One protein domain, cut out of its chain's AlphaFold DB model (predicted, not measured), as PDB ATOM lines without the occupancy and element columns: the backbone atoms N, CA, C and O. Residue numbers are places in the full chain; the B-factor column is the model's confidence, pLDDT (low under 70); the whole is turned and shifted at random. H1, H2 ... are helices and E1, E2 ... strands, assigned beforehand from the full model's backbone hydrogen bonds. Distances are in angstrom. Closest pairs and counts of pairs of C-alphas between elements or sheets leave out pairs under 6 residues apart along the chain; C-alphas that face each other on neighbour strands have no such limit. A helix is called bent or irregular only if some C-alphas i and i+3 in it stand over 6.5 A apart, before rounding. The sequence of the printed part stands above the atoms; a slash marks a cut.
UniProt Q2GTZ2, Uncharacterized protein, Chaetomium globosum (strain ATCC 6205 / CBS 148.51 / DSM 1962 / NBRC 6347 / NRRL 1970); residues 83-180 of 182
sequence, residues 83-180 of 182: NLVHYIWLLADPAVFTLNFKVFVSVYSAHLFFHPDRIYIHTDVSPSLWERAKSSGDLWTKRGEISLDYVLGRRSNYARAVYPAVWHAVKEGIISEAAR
ATOM      1  N   ASN A  83     233.468 256.117 387.576       82.62
ATOM      2  CA  ASN A  83     233.661 256.083 389.022       82.62
ATOM      3  C   ASN A  83     233.886 254.640 389.496       82.62
ATOM      4  O   ASN A  83     233.018 254.004 390.094       82.62
ATOM      5  N   LEU A  84     235.050 254.094 389.157       81.81
ATOM      6  CA  LEU A  84     235.441 252.719 389.453       81.81
ATOM      7  C   LEU A  84     236.542 252.709 390.506       81.81
ATOM      8  O   LEU A  84     237.496 253.483 390.437       81.81
ATOM      9  N   VAL A  85     236.450 251.778 391.454       84.06
ATOM     10  CA  VAL A  85     237.494 251.579 392.465       84.06
ATOM     11  C   VAL A  85     238.169 250.238 392.229       84.06
ATOM     12  O   VAL A  85     237.511 249.202 392.133       84.06
ATOM     13  N   HIS A  86     239.497 250.257 392.166       82.00
ATOM     14  CA  HIS A  86     240.318 249.066 391.999       82.00
ATOM     15  C   HIS A  86     241.158 248.829 393.253       82.00
ATOM     16  O   HIS A  86     241.980 249.664 393.628       82.00
ATOM     17  N   TYR A  87     240.980 247.669 393.875       82.31
ATOM     18  CA  TYR A  87     241.869 247.153 394.909       82.31
ATOM     19  C   TYR A  87     242.805 246.122 394.295       82.31
ATOM     20  O   TYR A  87     242.369 245.262 393.533       82.31
ATOM     21  N   ILE A  88     244.085 246.198 394.644       84.12
ATOM     22  CA  ILE A  88     245.083 245.205 394.256       84.12
ATOM     23  C   ILE A  88     245.569 244.544 395.538       84.12
ATOM     24  O   ILE A  88     246.068 245.219 396.439       84.12
ATOM     25  N   TRP A  89     245.395 243.232 395.620       76.44
ATOM     26  CA  TRP A  89     245.794 242.434 396.765       76.44
ATOM     27  C   TRP A  89     246.655 241.266 396.301       76.44
ATOM     28  O   TRP A  89     246.145 240.283 395.767       76.44
ATOM     29  N   LEU A  90     247.963 241.397 396.505       78.69
ATOM     30  CA  LEU A  90     248.942 240.361 396.191       78.69
ATOM     31  C   LEU A  90     249.246 239.562 397.454       78.69
ATOM     32  O   LEU A  90     249.557 240.148 398.498       78.69
ATOM     33  N   LEU A  91     249.140 238.240 397.376       69.25
ATOM     34  CA  LEU A  91     249.397 237.380 398.522       69.25
ATOM     35  C   LEU A  91     250.896 237.137 398.672       69.25
ATOM     36  O   LEU A  91     251.581 236.746 397.735       69.25
ATOM     37  N   ALA A  92     251.404 237.322 399.892       68.62
ATOM     38  CA  ALA A  92     252.767 236.910 400.227       68.62
ATOM     39  C   ALA A  92     252.906 235.376 400.257       68.62
ATOM     40  O   ALA A  92     253.960 234.848 399.916       68.62
ATOM     41  N   ASP A  93     251.839 234.673 400.650       70.00
ATOM     42  CA  ASP A  93     251.725 233.217 400.603       70.00
ATOM     43  C   ASP A  93     250.426 232.840 399.868       70.00
ATOM     44  O   ASP A  93     249.337 233.129 400.375       70.00
ATOM     45  N   PRO A  94     250.499 232.188 398.694       67.56
ATOM     46  CA  PRO A  94     249.326 231.837 397.897       67.56
ATOM     47  C   PRO A  94     248.423 230.788 398.564       67.56
ATOM     48  O   PRO A  94     247.318 230.547 398.075       67.56
ATOM     49  N   ALA A  95     248.860 230.148 399.654       63.97
ATOM     50  CA  ALA A  95     248.071 229.166 400.395       63.97
ATOM     51  C   ALA A  95     247.195 229.780 401.501       63.97
ATOM     52  O   ALA A  95     246.310 229.093 402.021       63.97
ATOM     53  N   VAL A  96     247.405 231.050 401.870       65.81
ATOM     54  CA  VAL A  96     246.708 231.693 402.995       65.81
ATOM     55  C   VAL A  96     246.111 233.028 402.554       65.81
ATOM     56  O   VAL A  96     246.784 234.054 402.512       65.81
ATOM     57  N   PHE A  97     244.806 233.027 402.272       69.38
ATOM     58  CA  PHE A  97     244.042 234.241 401.991       69.38
ATOM     59  C   PHE A  97     243.170 234.603 403.192       69.38
ATOM     60  O   PHE A  97     242.306 233.823 403.591       69.38
ATOM     61  N   THR A  98     243.393 235.786 403.769       67.06
ATOM     62  CA  THR A  98     242.604 236.302 404.895       67.06
ATOM     63  C   THR A  98     242.097 237.708 404.589       67.06
ATOM     64  O   THR A  98     242.866 238.630 404.317       67.06
ATOM     65  N   LEU A  99     240.777 237.883 404.642       67.25
ATOM     66  CA  LEU A  99     240.129 239.190 404.547       67.25
ATOM     67  C   LEU A  99     240.010 239.771 405.956       67.25
ATOM     68  O   LEU A  99     239.075 239.472 406.694       67.25
ATOM     69  N   ASN A 100     241.001 240.566 406.355       69.62
ATOM     70  CA  ASN A 100     241.022 241.175 407.681       69.62
ATOM     71  C   ASN A 100     240.054 242.372 407.792       69.62
ATOM     72  O   ASN A 100     239.583 242.940 406.802       69.62
ATOM     73  N   PHE A 101     239.798 242.809 409.027       70.25
ATOM     74  CA  PHE A 101     238.921 243.950 409.299       70.25
ATOM     75  C   PHE A 101     239.388 245.249 408.624       70.25
ATOM     76  O   PHE A 101     238.569 246.045 408.177       70.25
ATOM     77  N   LYS A 102     240.703 245.464 408.494       75.31
ATOM     78  CA  LYS A 102     241.259 246.660 407.839       75.31
ATOM     79  C   LYS A 102     240.854 246.728 406.364       75.31
ATOM     80  O   LYS A 102     240.513 247.807 405.880       75.31
ATOM     81  N   VAL A 103     240.855 245.588 405.668       76.25
ATOM     82  CA  VAL A 103     240.389 245.482 404.278       76.25
ATOM     83  C   VAL A 103     238.901 245.773 404.198       76.25
ATOM     84  O   VAL A 103     238.505 246.606 403.386       76.25
ATOM     85  N   PHE A 104     238.097 245.170 405.079       78.31
ATOM     86  CA  PHE A 104     236.665 245.460 405.147       78.31
ATOM     87  C   PHE A 104     236.408 246.963 405.316       78.31
ATOM     88  O   PHE A 104     235.679 247.556 404.528       78.31
ATOM     89  N   VAL A 105     237.056 247.598 406.295       80.50
ATOM     90  CA  VAL A 105     236.895 249.032 406.568       80.50
ATOM     91  C   VAL A 105     237.291 249.877 405.362       80.50
ATOM     92  O   VAL A 105     236.595 250.841 405.045       80.50
ATOM     93  N   SER A 106     238.378 249.520 404.677       83.88
ATOM     94  CA  SER A 106     238.824 250.223 403.472       83.88
ATOM     95  C   SER A 106     237.781 250.139 402.355       83.88
ATOM     96  O   SER A 106     237.309 251.174 401.884       83.88
ATOM     97  N   VAL A 107     237.361 248.922 401.994       79.62
ATOM     98  CA  VAL A 107     236.386 248.681 400.916       79.62
ATOM     99  C   VAL A 107     235.040 249.324 401.243       79.62
ATOM    100  O   VAL A 107     234.433 249.972 400.391       79.62
ATOM    101  N   TYR A 108     234.587 249.198 402.489       78.75
ATOM    102  CA  TYR A 108     233.317 249.764 402.928       78.75
ATOM    103  C   TYR A 108     233.336 251.296 402.937       78.75
ATOM    104  O   TYR A 108     232.368 251.934 402.527       78.75
ATOM    105  N   SER A 109     234.458 251.901 403.336       82.06
ATOM    106  CA  SER A 109     234.632 253.355 403.258       82.06
ATOM    107  C   SER A 109     234.632 253.834 401.806       82.06
ATOM    108  O   SER A 109     233.966 254.819 401.499       82.06
ATOM    109  N   ALA A 110     235.308 253.127 400.893       81.81
ATOM    110  CA  ALA A 110     235.266 253.460 399.470       81.81
ATOM    111  C   ALA A 110     233.835 253.392 398.914       81.81
ATOM    112  O   ALA A 110     233.413 254.302 398.208       81.81
ATOM    113  N   HIS A 111     233.061 252.370 399.293       77.56
ATOM    114  CA  HIS A 111     231.655 252.268 398.907       77.56
ATOM    115  C   HIS A 111     230.812 253.450 399.419       77.56
ATOM    116  O   HIS A 111     230.048 254.037 398.654       77.56
ATOM    117  N   LEU A 112     230.982 253.825 400.691       78.12
ATOM    118  CA  LEU A 112     230.219 254.897 401.334       78.12
ATOM    119  C   LEU A 112     230.564 256.301 400.838       78.12
ATOM    120  O   LEU A 112     229.669 257.130 400.749       78.12
ATOM    121  N   PHE A 113     231.842 256.597 400.598       83.94
ATOM    122  CA  PHE A 113     232.284 257.967 400.317       83.94
ATOM    123  C   PHE A 113     232.468 258.251 398.832       83.94
ATOM    124  O   PHE A 113     232.229 259.375 398.399       83.94
ATOM    125  N   PHE A 114     232.919 257.264 398.054       81.69
ATOM    126  CA  PHE A 114     233.129 257.460 396.621       81.69
ATOM    127  C   PHE A 114     231.887 257.118 395.809       81.69
ATOM    128  O   PHE A 114     231.799 257.557 394.672       81.69
ATOM    129  N   HIS A 115     230.930 256.371 396.376       80.19
ATOM    130  CA  HIS A 115     229.757 255.862 395.659       80.19
ATOM    131  C   HIS A 115     230.118 255.271 394.283       80.19
ATOM    132  O   HIS A 115     229.555 255.689 393.271       80.19
ATOM    133  N   PRO A 116     231.102 254.352 394.219       85.31
ATOM    134  CA  PRO A 116     231.585 253.842 392.951       85.31
ATOM    135  C   PRO A 116     230.518 252.996 392.265       85.31
ATOM    136  O   PRO A 116     229.789 252.251 392.924       85.31
ATOM    137  N   ASP A 117     230.496 253.037 390.935       80.00
ATOM    138  CA  ASP A 117     229.601 252.210 390.126       80.00
ATOM    139  C   ASP A 117     229.919 250.722 390.328       80.00
ATOM    140  O   ASP A 117     229.022 249.880 390.404       80.00
ATOM    141  N   ARG A 118     231.218 250.388 390.409       78.44
ATOM    142  CA  ARG A 118     231.729 249.034 390.675       78.44
ATOM    143  C   ARG A 118     233.062 249.076 391.419       78.44
ATOM    144  O   ARG A 118     233.900 249.945 391.174       78.44
ATOM    145  N   ILE A 119     233.276 248.078 392.277       77.56
ATOM    146  CA  ILE A 119     234.552 247.831 392.955       77.56
ATOM    147  C   ILE A 119     235.144 246.532 392.409       77.56
ATOM    148  O   ILE A 119     234.519 245.476 392.506       77.56
ATOM    149  N   TYR A 120     236.350 246.606 391.855       79.38
ATOM    150  CA  TYR A 120     237.106 245.444 391.394       79.38
ATOM    151  C   TYR A 120     238.205 245.110 392.397       79.38
ATOM    152  O   TYR A 120     238.973 245.984 392.797       79.38
ATOM    153  N   ILE A 121     238.298 243.839 392.777       79.50
ATOM    154  CA  ILE A 121     239.388 243.323 393.605       79.50
ATOM    155  C   ILE A 121     240.232 242.413 392.721       79.50
ATOM    156  O   ILE A 121     239.781 241.351 392.296       79.50
ATOM    157  N   HIS A 122     241.452 242.851 392.440       80.25
ATOM    158  CA  HIS A 122     242.446 242.091 391.700       80.25
ATOM    159  C   HIS A 122     243.307 241.332 392.691       80.25
ATOM    160  O   HIS A 122     243.950 241.940 393.549       80.25
ATOM    161  N   THR A 123     243.312 240.011 392.591       77.88
ATOM    162  CA  THR A 123     244.097 239.166 393.481       77.88
ATOM    163  C   THR A 123     244.561 237.907 392.765       77.88
ATOM    164  O   THR A 123     243.903 237.435 391.839       77.88
ATOM    165  N   ASP A 124     245.704 237.378 393.184       82.12
ATOM    166  CA  ASP A 124     246.335 236.161 392.664       82.12
ATOM    167  C   ASP A 124     245.829 234.876 393.354       82.12
ATOM    168  O   ASP A 124     246.394 233.794 393.197       82.12
ATOM    169  N   VAL A 125     244.728 234.977 394.105       75.75
ATOM    170  CA  VAL A 125     244.113 233.876 394.855       75.75
ATOM    171  C   VAL A 125     243.526 232.808 393.935       75.75
ATOM    172  O   VAL A 125     242.745 233.093 393.027       75.75
ATOM    173  N   SER A 126     243.812 231.537 394.239       77.69
ATOM    174  CA  SER A 126     243.142 230.410 393.580       77.69
ATOM    175  C   SER A 126     241.637 230.355 393.926       77.69
ATOM    176  O   SER A 126     241.265 230.586 395.081       77.69
ATOM    177  N   PRO A 127     240.739 229.986 392.989       76.75
ATOM    178  CA  PRO A 127     239.286 230.031 393.216       76.75
ATOM    179  C   PRO A 127     238.806 229.230 394.435       76.75
ATOM    180  O   PRO A 127     237.909 229.653 395.159       76.75
ATOM    181  N   SER A 128     239.434 228.085 394.709       73.12
ATOM    182  CA  SER A 128     239.099 227.234 395.857       73.12
ATOM    183  C   SER A 128     239.455 227.877 397.200       73.12
ATOM    184  O   SER A 128     238.787 227.628 398.206       73.12
ATOM    185  N   LEU A 129     240.485 228.721 397.224       69.88
ATOM    186  CA  LEU A 129     240.902 229.470 398.401       69.88
ATOM    187  C   LEU A 129     240.037 230.724 398.601       69.88
ATOM    188  O   LEU A 129     239.750 231.082 399.738       69.88
ATOM    189  N   TRP A 130     239.557 231.334 397.512       68.75
ATOM    190  CA  TRP A 130     238.586 232.433 397.547       68.75
ATOM    191  C   TRP A 130     237.262 232.004 398.190       68.75
ATOM    192  O   TRP A 130     236.795 232.640 399.134       68.75
ATOM    193  N   GLU A 131     236.691 230.881 397.743       70.19
ATOM    194  CA  GLU A 131     235.456 230.342 398.334       70.19
ATOM    195  C   GLU A 131     235.648 229.930 399.798       70.19
ATOM    196  O   GLU A 131     234.758 230.108 400.635       70.19
ATOM    197  N   ARG A 132     236.849 229.449 400.142       66.94
ATOM    198  CA  ARG A 132     237.199 229.171 401.533       66.94
ATOM    199  C   ARG A 132     237.273 230.454 402.347       66.94
ATOM    200  O   ARG A 132     236.645 230.502 403.384       66.94
ATOM    201  N   ALA A 133     237.930 231.505 401.872       64.31
ATOM    202  CA  ALA A 133     238.069 232.763 402.608       64.31
ATOM    203  C   ALA A 133     236.747 233.504 402.841       64.31
ATOM    204  O   ALA A 133     236.613 234.188 403.853       64.31
ATOM    205  N   LYS A 134     235.751 233.330 401.960       62.91
ATOM    206  CA  LYS A 134     234.383 233.815 402.217       62.91
ATOM    207  C   LYS A 134     233.754 233.174 403.456       62.91
ATOM    208  O   LYS A 134     232.921 233.799 404.102       62.91
ATOM    209  N   SER A 135     234.120 231.926 403.753       59.00
ATOM    210  CA  SER A 135     233.582 231.142 404.872       59.00
ATOM    211  C   SER A 135     234.551 231.007 406.055       59.00
ATOM    212  O   SER A 135     234.115 230.775 407.178       59.00
ATOM    213  N   SER A 136     235.851 231.202 405.839       52.69
ATOM    214  CA  SER A 136     236.907 231.155 406.845       52.69
ATOM    215  C   SER A 136     237.248 232.570 407.301       52.69
ATOM    216  O   SER A 136     238.283 233.136 406.948       52.69
ATOM    217  N   GLY A 137     236.351 233.148 408.094       53.72
ATOM    218  CA  GLY A 137     236.715 234.264 408.954       53.72
ATOM    219  C   GLY A 137     237.526 233.715 410.120       53.72
ATOM    220  O   GLY A 137     237.024 232.903 410.895       53.72
ATOM    221  N   ASP A 138     238.782 234.129 410.252       54.84
ATOM    222  CA  ASP A 138     239.457 234.002 411.538       54.84
ATOM    223  C   ASP A 138     238.658 234.835 412.560       54.84
ATOM    224  O   ASP A 138     238.109 235.878 412.194       54.84
ATOM    225  N   LEU A 139     238.552 234.398 413.820       48.53
ATOM    226  CA  LEU A 139     237.747 235.055 414.874       48.53
ATOM    227  C   LEU A 139     238.386 236.385 415.357       48.53
ATOM    228  O   LEU A 139     238.416 236.684 416.544       48.53
ATOM    229  N   TRP A 140     238.904 237.186 414.419       52.00
ATOM    230  CA  TRP A 140     239.593 238.477 414.560       52.00
ATOM    231  C   TRP A 140     241.033 238.409 415.100       52.00
ATOM    232  O   TRP A 140     241.574 239.401 415.579       52.00
ATOM    233  N   THR A 141     241.649 237.226 414.972       38.78
ATOM    234  CA  THR A 141     243.047 236.859 415.269       38.78
ATOM    235  C   THR A 141     243.579 237.455 416.575       38.78
ATOM    236  O   THR A 141     244.297 238.453 416.607       38.78
ATOM    237  N   LYS A 142     243.195 236.801 417.680       37.09
ATOM    238  CA  LYS A 142     243.761 236.896 419.036       37.09
ATOM    239  C   LYS A 142     245.043 237.742 419.120       37.09
ATOM    240  O   LYS A 142     246.133 237.251 418.841       37.09
ATOM    241  N   ARG A 143     244.888 238.946 419.691       37.53
ATOM    242  CA  ARG A 143     245.953 239.754 420.315       37.53
ATOM    243  C   ARG A 143     246.826 240.545 419.316       37.53
ATOM    244  O   ARG A 143     248.018 240.287 419.223       37.53
ATOM    245  N   GLY A 144     246.284 241.567 418.632       43.69
ATOM    246  CA  GLY A 144     247.174 242.494 417.911       43.69
ATOM    247  C   GLY A 144     246.606 243.727 417.206       43.69
ATOM    248  O   GLY A 144     247.132 244.814 417.422       43.69
ATOM    249  N   GLU A 145     245.580 243.630 416.361       50.47
ATOM    250  CA  GLU A 145     245.327 244.707 415.386       50.47
ATOM    251  C   GLU A 145     243.843 245.072 415.244       50.47
ATOM    252  O   GLU A 145     243.025 244.219 414.942       50.47
ATOM    253  N   ILE A 146     243.525 246.359 415.461       55.50
ATOM    254  CA  ILE A 146     242.281 247.084 415.114       55.50
ATOM    255  C   ILE A 146     241.019 246.197 415.045       55.50
ATOM    256  O   ILE A 146     240.644 245.721 413.977       55.50
ATOM    257  N   SER A 147     240.334 246.021 416.180       65.25
ATOM    258  CA  SER A 147     239.073 245.271 416.282       65.25
ATOM    259  C   SER A 147     237.822 246.150 416.124       65.25
ATOM    260  O   SER A 147     237.886 247.381 416.208       65.25
ATOM    261  N   LEU A 148     236.656 245.514 415.958       70.12
ATOM    262  CA  LEU A 148     235.364 246.203 415.962       70.12
ATOM    263  C   LEU A 148     235.162 247.002 417.259       70.12
ATOM    264  O   LEU A 148     234.885 248.195 417.195       70.12
ATOM    265  N   ASP A 149     235.398 246.398 418.425       71.50
ATOM    266  CA  ASP A 149     235.315 247.090 419.720       71.50
ATOM    267  C   ASP A 149     236.319 248.231 419.859       71.50
ATOM    268  O   ASP A 149     236.027 249.263 420.468       71.50
ATOM    269  N   TYR A 150     237.511 248.076 419.284       69.88
ATOM    270  CA  TYR A 150     238.496 249.148 419.242       69.88
ATOM    271  C   TYR A 150     237.971 250.359 418.453       69.88
ATOM    272  O   TYR A 150     238.143 251.501 418.898       69.88
ATOM    273  N   VAL A 151     237.289 250.119 417.324       73.56
ATOM    274  CA  VAL A 151     236.664 251.171 416.506       73.56
ATOM    275  C   VAL A 151     235.414 251.752 417.166       73.56
ATOM    276  O   VAL A 151     235.321 252.972 417.299       73.56
ATOM    277  N   LEU A 152     234.493 250.917 417.653       79.75
ATOM    278  CA  LEU A 152     233.276 251.352 418.352       79.75
ATOM    279  C   LEU A 152     233.608 252.124 419.640       79.75
ATOM    280  O   LEU A 152     232.984 253.142 419.951       79.75
ATOM    281  N   GLY A 153     234.656 251.695 420.345       79.06
ATOM    282  CA  GLY A 153     235.223 252.379 421.505       79.06
ATOM    283  C   GLY A 153     236.009 253.650 421.169       79.06
ATOM    284  O   GLY A 153     236.431 254.342 422.093       79.06
ATOM    285  N   ARG A 154     236.209 253.976 419.880       80.69
ATOM    286  CA  ARG A 154     236.858 255.210 419.396       80.69
ATOM    287  C   ARG A 154     238.220 255.486 420.050       80.69
ATOM    288  O   ARG A 154     238.580 256.634 420.299       80.69
ATOM    289  N   ARG A 155     238.999 254.427 420.306       69.19
ATOM    290  CA  ARG A 155     240.226 254.469 421.129       69.19
ATOM    291  C   ARG A 155     241.452 255.113 420.454       69.19
ATOM    292  O   ARG A 155     242.534 255.108 421.030       69.19
ATOM    293  N   SER A 156     241.316 255.656 419.244       67.75
ATOM    294  CA  SER A 156     242.379 256.368 418.519       67.75
ATOM    295  C   SER A 156     241.823 257.296 417.437       67.75
ATOM    296  O   SER A 156     240.649 257.214 417.076       67.75
ATOM    297  N   ASN A 157     242.682 258.151 416.870       68.81
ATOM    298  CA  ASN A 157     242.324 258.990 415.720       68.81
ATOM    299  C   ASN A 157     241.892 258.152 414.511       68.81
ATOM    300  O   ASN A 157     240.904 258.490 413.865       68.81
ATOM    301  N   TYR A 158     242.568 257.024 414.263       73.56
ATOM    302  CA  TYR A 158     242.140 256.061 413.252       73.56
ATOM    303  C   TYR A 158     240.728 255.547 413.559       73.56
ATOM    304  O   TYR A 158     239.837 255.690 412.731       73.56
ATOM    305  N   ALA A 159     240.494 255.034 414.774       68.94
ATOM    306  CA  ALA A 159     239.196 254.498 415.184       68.94
ATOM    307  C   ALA A 159     238.065 255.528 415.042       68.94
ATOM    308  O   ALA A 159     236.973 255.188 414.604       68.94
ATOM    309  N   ARG A 160     238.328 256.800 415.362       68.31
ATOM    310  CA  ARG A 160     237.361 257.893 415.184       68.31
ATOM    311  C   ARG A 160     237.071 258.197 413.716       68.31
ATOM    312  O   ARG A 160     235.922 258.488 413.404       68.31
ATOM    313  N   ALA A 161     238.078 258.124 412.846       70.69
ATOM    314  CA  ALA A 161     237.918 258.373 411.416       70.69
ATOM    315  C   ALA A 161     237.063 257.292 410.738       70.69
ATOM    316  O   ALA A 161     236.201 257.614 409.928       70.69
ATOM    317  N   VAL A 162     237.254 256.022 411.107       71.38
ATOM    318  CA  VAL A 162     236.507 254.897 410.511       71.38
ATOM    319  C   VAL A 162     235.190 254.578 411.226       71.38
ATOM    320  O   VAL A 162     234.355 253.857 410.682       71.38
ATOM    321  N   TYR A 163     234.960 255.139 412.420       76.88
ATOM    322  CA  TYR A 163     233.746 254.922 413.211       76.88
ATOM    323  C   TYR A 163     232.438 255.169 412.442       76.88
ATOM    324  O   TYR A 163     231.566 254.311 412.537       76.88
ATOM    325  N   PRO A 164     232.252 256.270 411.679       80.88
ATOM    326  CA  PRO A 164     230.986 256.517 410.985       80.88
ATOM    327  C   PRO A 164     230.628 255.398 410.002       80.88
ATOM    328  O   PRO A 164     229.489 254.939 409.986       80.88
ATOM    329  N   ALA A 165     231.619 254.917 409.249       75.88
ATOM    330  CA  ALA A 165     231.453 253.824 408.303       75.88
ATOM    331  C   ALA A 165     231.132 252.512 409.034       75.88
ATOM    332  O   ALA A 165     230.127 251.861 408.763       75.88
ATOM    333  N   VAL A 166     231.920 252.154 410.044       76.12
ATOM    334  CA  VAL A 166     231.698 250.917 410.811       76.12
ATOM    335  C   VAL A 166     230.347 250.922 411.534       76.12
ATOM    336  O   VAL A 166     229.643 249.918 411.541       76.12
ATOM    337  N   TRP A 167     229.947 252.058 412.104       76.69
ATOM    338  CA  TRP A 167     228.659 252.203 412.778       76.69
ATOM    339  C   TRP A 167     227.474 252.083 411.815       76.69
ATOM    340  O   TRP A 167     226.460 251.485 412.168       76.69
ATOM    341  N   HIS A 168     227.610 252.602 410.593       79.56
ATOM    342  CA  HIS A 168     226.617 252.410 409.538       79.56
ATOM    343  C   HIS A 168     226.470 250.921 409.182       79.56
ATOM    344  O   HIS A 168     225.358 250.405 409.182       79.56
ATOM    345  N   ALA A 169     227.578 250.192 409.007       72.62
ATOM    346  CA  ALA A 169     227.543 248.754 408.722       72.62
ATOM    347  C   ALA A 169     226.862 247.925 409.827       72.62
ATOM    348  O   ALA A 169     226.167 246.955 409.530       72.62
ATOM    349  N   VAL A 170     227.046 248.304 411.097       75.94
ATOM    350  CA  VAL A 170     226.364 247.662 412.237       75.94
ATOM    351  C   VAL A 170     224.860 247.941 412.203       75.94
ATOM    352  O   VAL A 170     224.068 247.021 412.383       75.94
ATOM    353  N   LYS A 171     224.452 249.189 411.939       78.25
ATOM    354  CA  LYS A 171     223.030 249.566 411.848       78.25
ATOM    355  C   LYS A 171     222.289 248.850 410.721       78.25
ATOM    356  O   LYS A 171     221.146 248.458 410.914       78.25
ATOM    357  N   GLU A 172     222.958 248.656 409.592       74.88
ATOM    358  CA  GLU A 172     222.432 247.936 408.426       74.88
ATOM    359  C   GLU A 172     222.492 246.403 408.587       74.88
ATOM    360  O   GLU A 172     222.102 245.664 407.688       74.88
ATOM    361  N   GLY A 173     223.007 245.895 409.715       74.00
ATOM    362  CA  GLY A 173     223.102 244.457 409.983       74.00
ATOM    363  C   GLY A 173     224.165 243.718 409.163       74.00
ATOM    364  O   GLY A 173     224.193 242.490 409.168       74.00
ATOM    365  N   ILE A 174     225.064 244.442 408.484       72.81
ATOM    366  CA  ILE A 174     226.180 243.869 407.712       72.81
ATOM    367  C   ILE A 174     227.220 243.246 408.657       72.81
ATOM    368  O   ILE A 174     227.833 242.229 408.338       72.81
ATOM    369  N   ILE A 175     227.405 243.844 409.838       70.75
ATOM    370  CA  ILE A 175     228.228 243.301 410.924       70.75
ATOM    371  C   ILE A 175     227.295 242.865 412.054       70.75
ATOM    372  O   ILE A 175     226.537 243.681 412.575       70.75
ATOM    373  N   SER A 176     227.367 241.597 412.467       66.00
ATOM    374  CA  SER A 176     226.563 241.099 413.586       66.00
ATOM    375  C   SER A 176     227.118 241.575 414.937       66.00
ATOM    376  O   SER A 176     228.328 241.573 415.171       66.00
ATOM    377  N   GLU A 177     226.235 241.943 415.876       58.12
ATOM    378  CA  GLU A 177     226.635 242.349 417.238       58.12
ATOM    379  C   GLU A 177     227.339 241.234 418.028       58.12
ATOM    380  O   GLU A 177     228.050 241.520 418.992       58.12
ATOM    381  N   ALA A 178     227.206 239.973 417.600       50.66
ATOM    382  CA  ALA A 178     227.924 238.835 418.173       50.66
ATOM    383  C   ALA A 178     229.459 239.005 418.122       50.66
ATOM    384  O   ALA A 178     230.170 238.390 418.912       50.66
ATOM    385  N   ALA A 179     229.969 239.888 417.258       52.53
ATOM    386  CA  ALA A 179     231.380 240.258 417.196       52.53
ATOM    387  C   ALA A 179     231.878 241.134 418.376       52.53
ATOM    388  O   ALA A 179     233.073 241.410 418.436       52.53
ATOM    389  N   ARG A 180     231.008 241.575 419.306       47.66
ATOM    390  CA  ARG A 180     231.370 242.417 420.477       47.66
ATOM    391  C   ARG A 180     231.897 241.657 421.706       47.66
ATOM    392  O   ARG A 180     232.381 242.296 422.628       47.66
TER     393      ARG A 180
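What this domain is: This is residues 83 to 180 of the 182 residues of an uncharacterized protein of Chaetomium globosum (strain ATCC 6205 / CBS 148.51 / DSM 1962 / NBRC 6347 / NRRL 1970) (UniProt Q2GTZ2). A ribbon of two parallel strands, E1 and E2, lies over one side of helix H1, and on the other side of H1 the longest helix, H4, packs crosswise, with the short helix H3 on it. The chain folds back from E1 through H1 to E2; H2 lies off beyond the end of E2 and touches no helix, and the short H5 ends the printed part. The printed part has 98 residues with five named helices and two named strands, in the order E1, H1, E2, H2, H3, H4, H5, and its class is mixed, helices and strands. It is compact, with a radius of gyration of the C-alphas of 14.3 A and a rounded outline of 37 by 36 by 24 A.

How they stand to each other: E1, residues 84 to 89, and E2, residues 118 to 123, are parallel neighbours at 18 degrees; N 87 and O 120 are within hydrogen-bond range at 2.8 A, as are N 120 and O 85 at 2.9 A. With H1, residues 101 to 114, they form a strand-helix-strand unit, two parallel strands with a helix between them in the chain, and its crossover is right-handed. The closest C-alphas of E1 and H1 are those of Val 85 and Ala 110, 7.6 A apart; those of H1 and E2 are His 111 and Ile 119, 8.0 A apart. H2, residues 127 to 135, is apart from E1 and H1. H3, residues 148 to 152, is close to H1 but not clearly touching, the closest C-alphas being those of Phe 101 and Leu 148 at 7.9 A. H4, residues 157 to 171, touches H3, closest at the C-alphas of Val 151 and Ala 159, 4.4 A apart. With residues 162 to 166 alone, H4 touches H1, about perpendicular at 78 degrees; the C-alphas of Ser 109 and Ala 165 come closest, at 6.0 A. H5, residues 177 to 180, only just touches H3, with 3 pairs of C-alphas within 8 A, the closest being Asp 149 and Arg 180 at 6.2 A. Every O i to N i+4 pair is within hydrogen-bond range in H1 and H3, against 4 of 5 in H2 and 9 of 11 in H4; H5 is too short for such a pair.

Where its parts are: E1 begins at C-alpha 84, (235.441, 252.719, 389.453), and is 16.3 A long from first to last C-alpha. H1 measures 19.4 A, E2 16.1 A and H2 13.0 A. H4 begins at C-alpha 157, (242.324, 258.990, 415.720), and measures 21.8 A; it is irregular, with C-alphas 161 and 164 7.2 A apart. H5 ends at C-alpha 180, (231.370, 242.417, 420.477).

The domain as a whole: The C-alphas farthest apart, those of Ser 128 and Asn 157, are 37.6 A apart. The printed part has no cut. The links E1 to H1, with 11 residues, and H2 to H3, with 12, are long; the other four are tight. The mean pLDDT of the printed part is 70.8, and 38 residues are under 70, among them residues 94 to 100, 132 to 147 and 176 to 180.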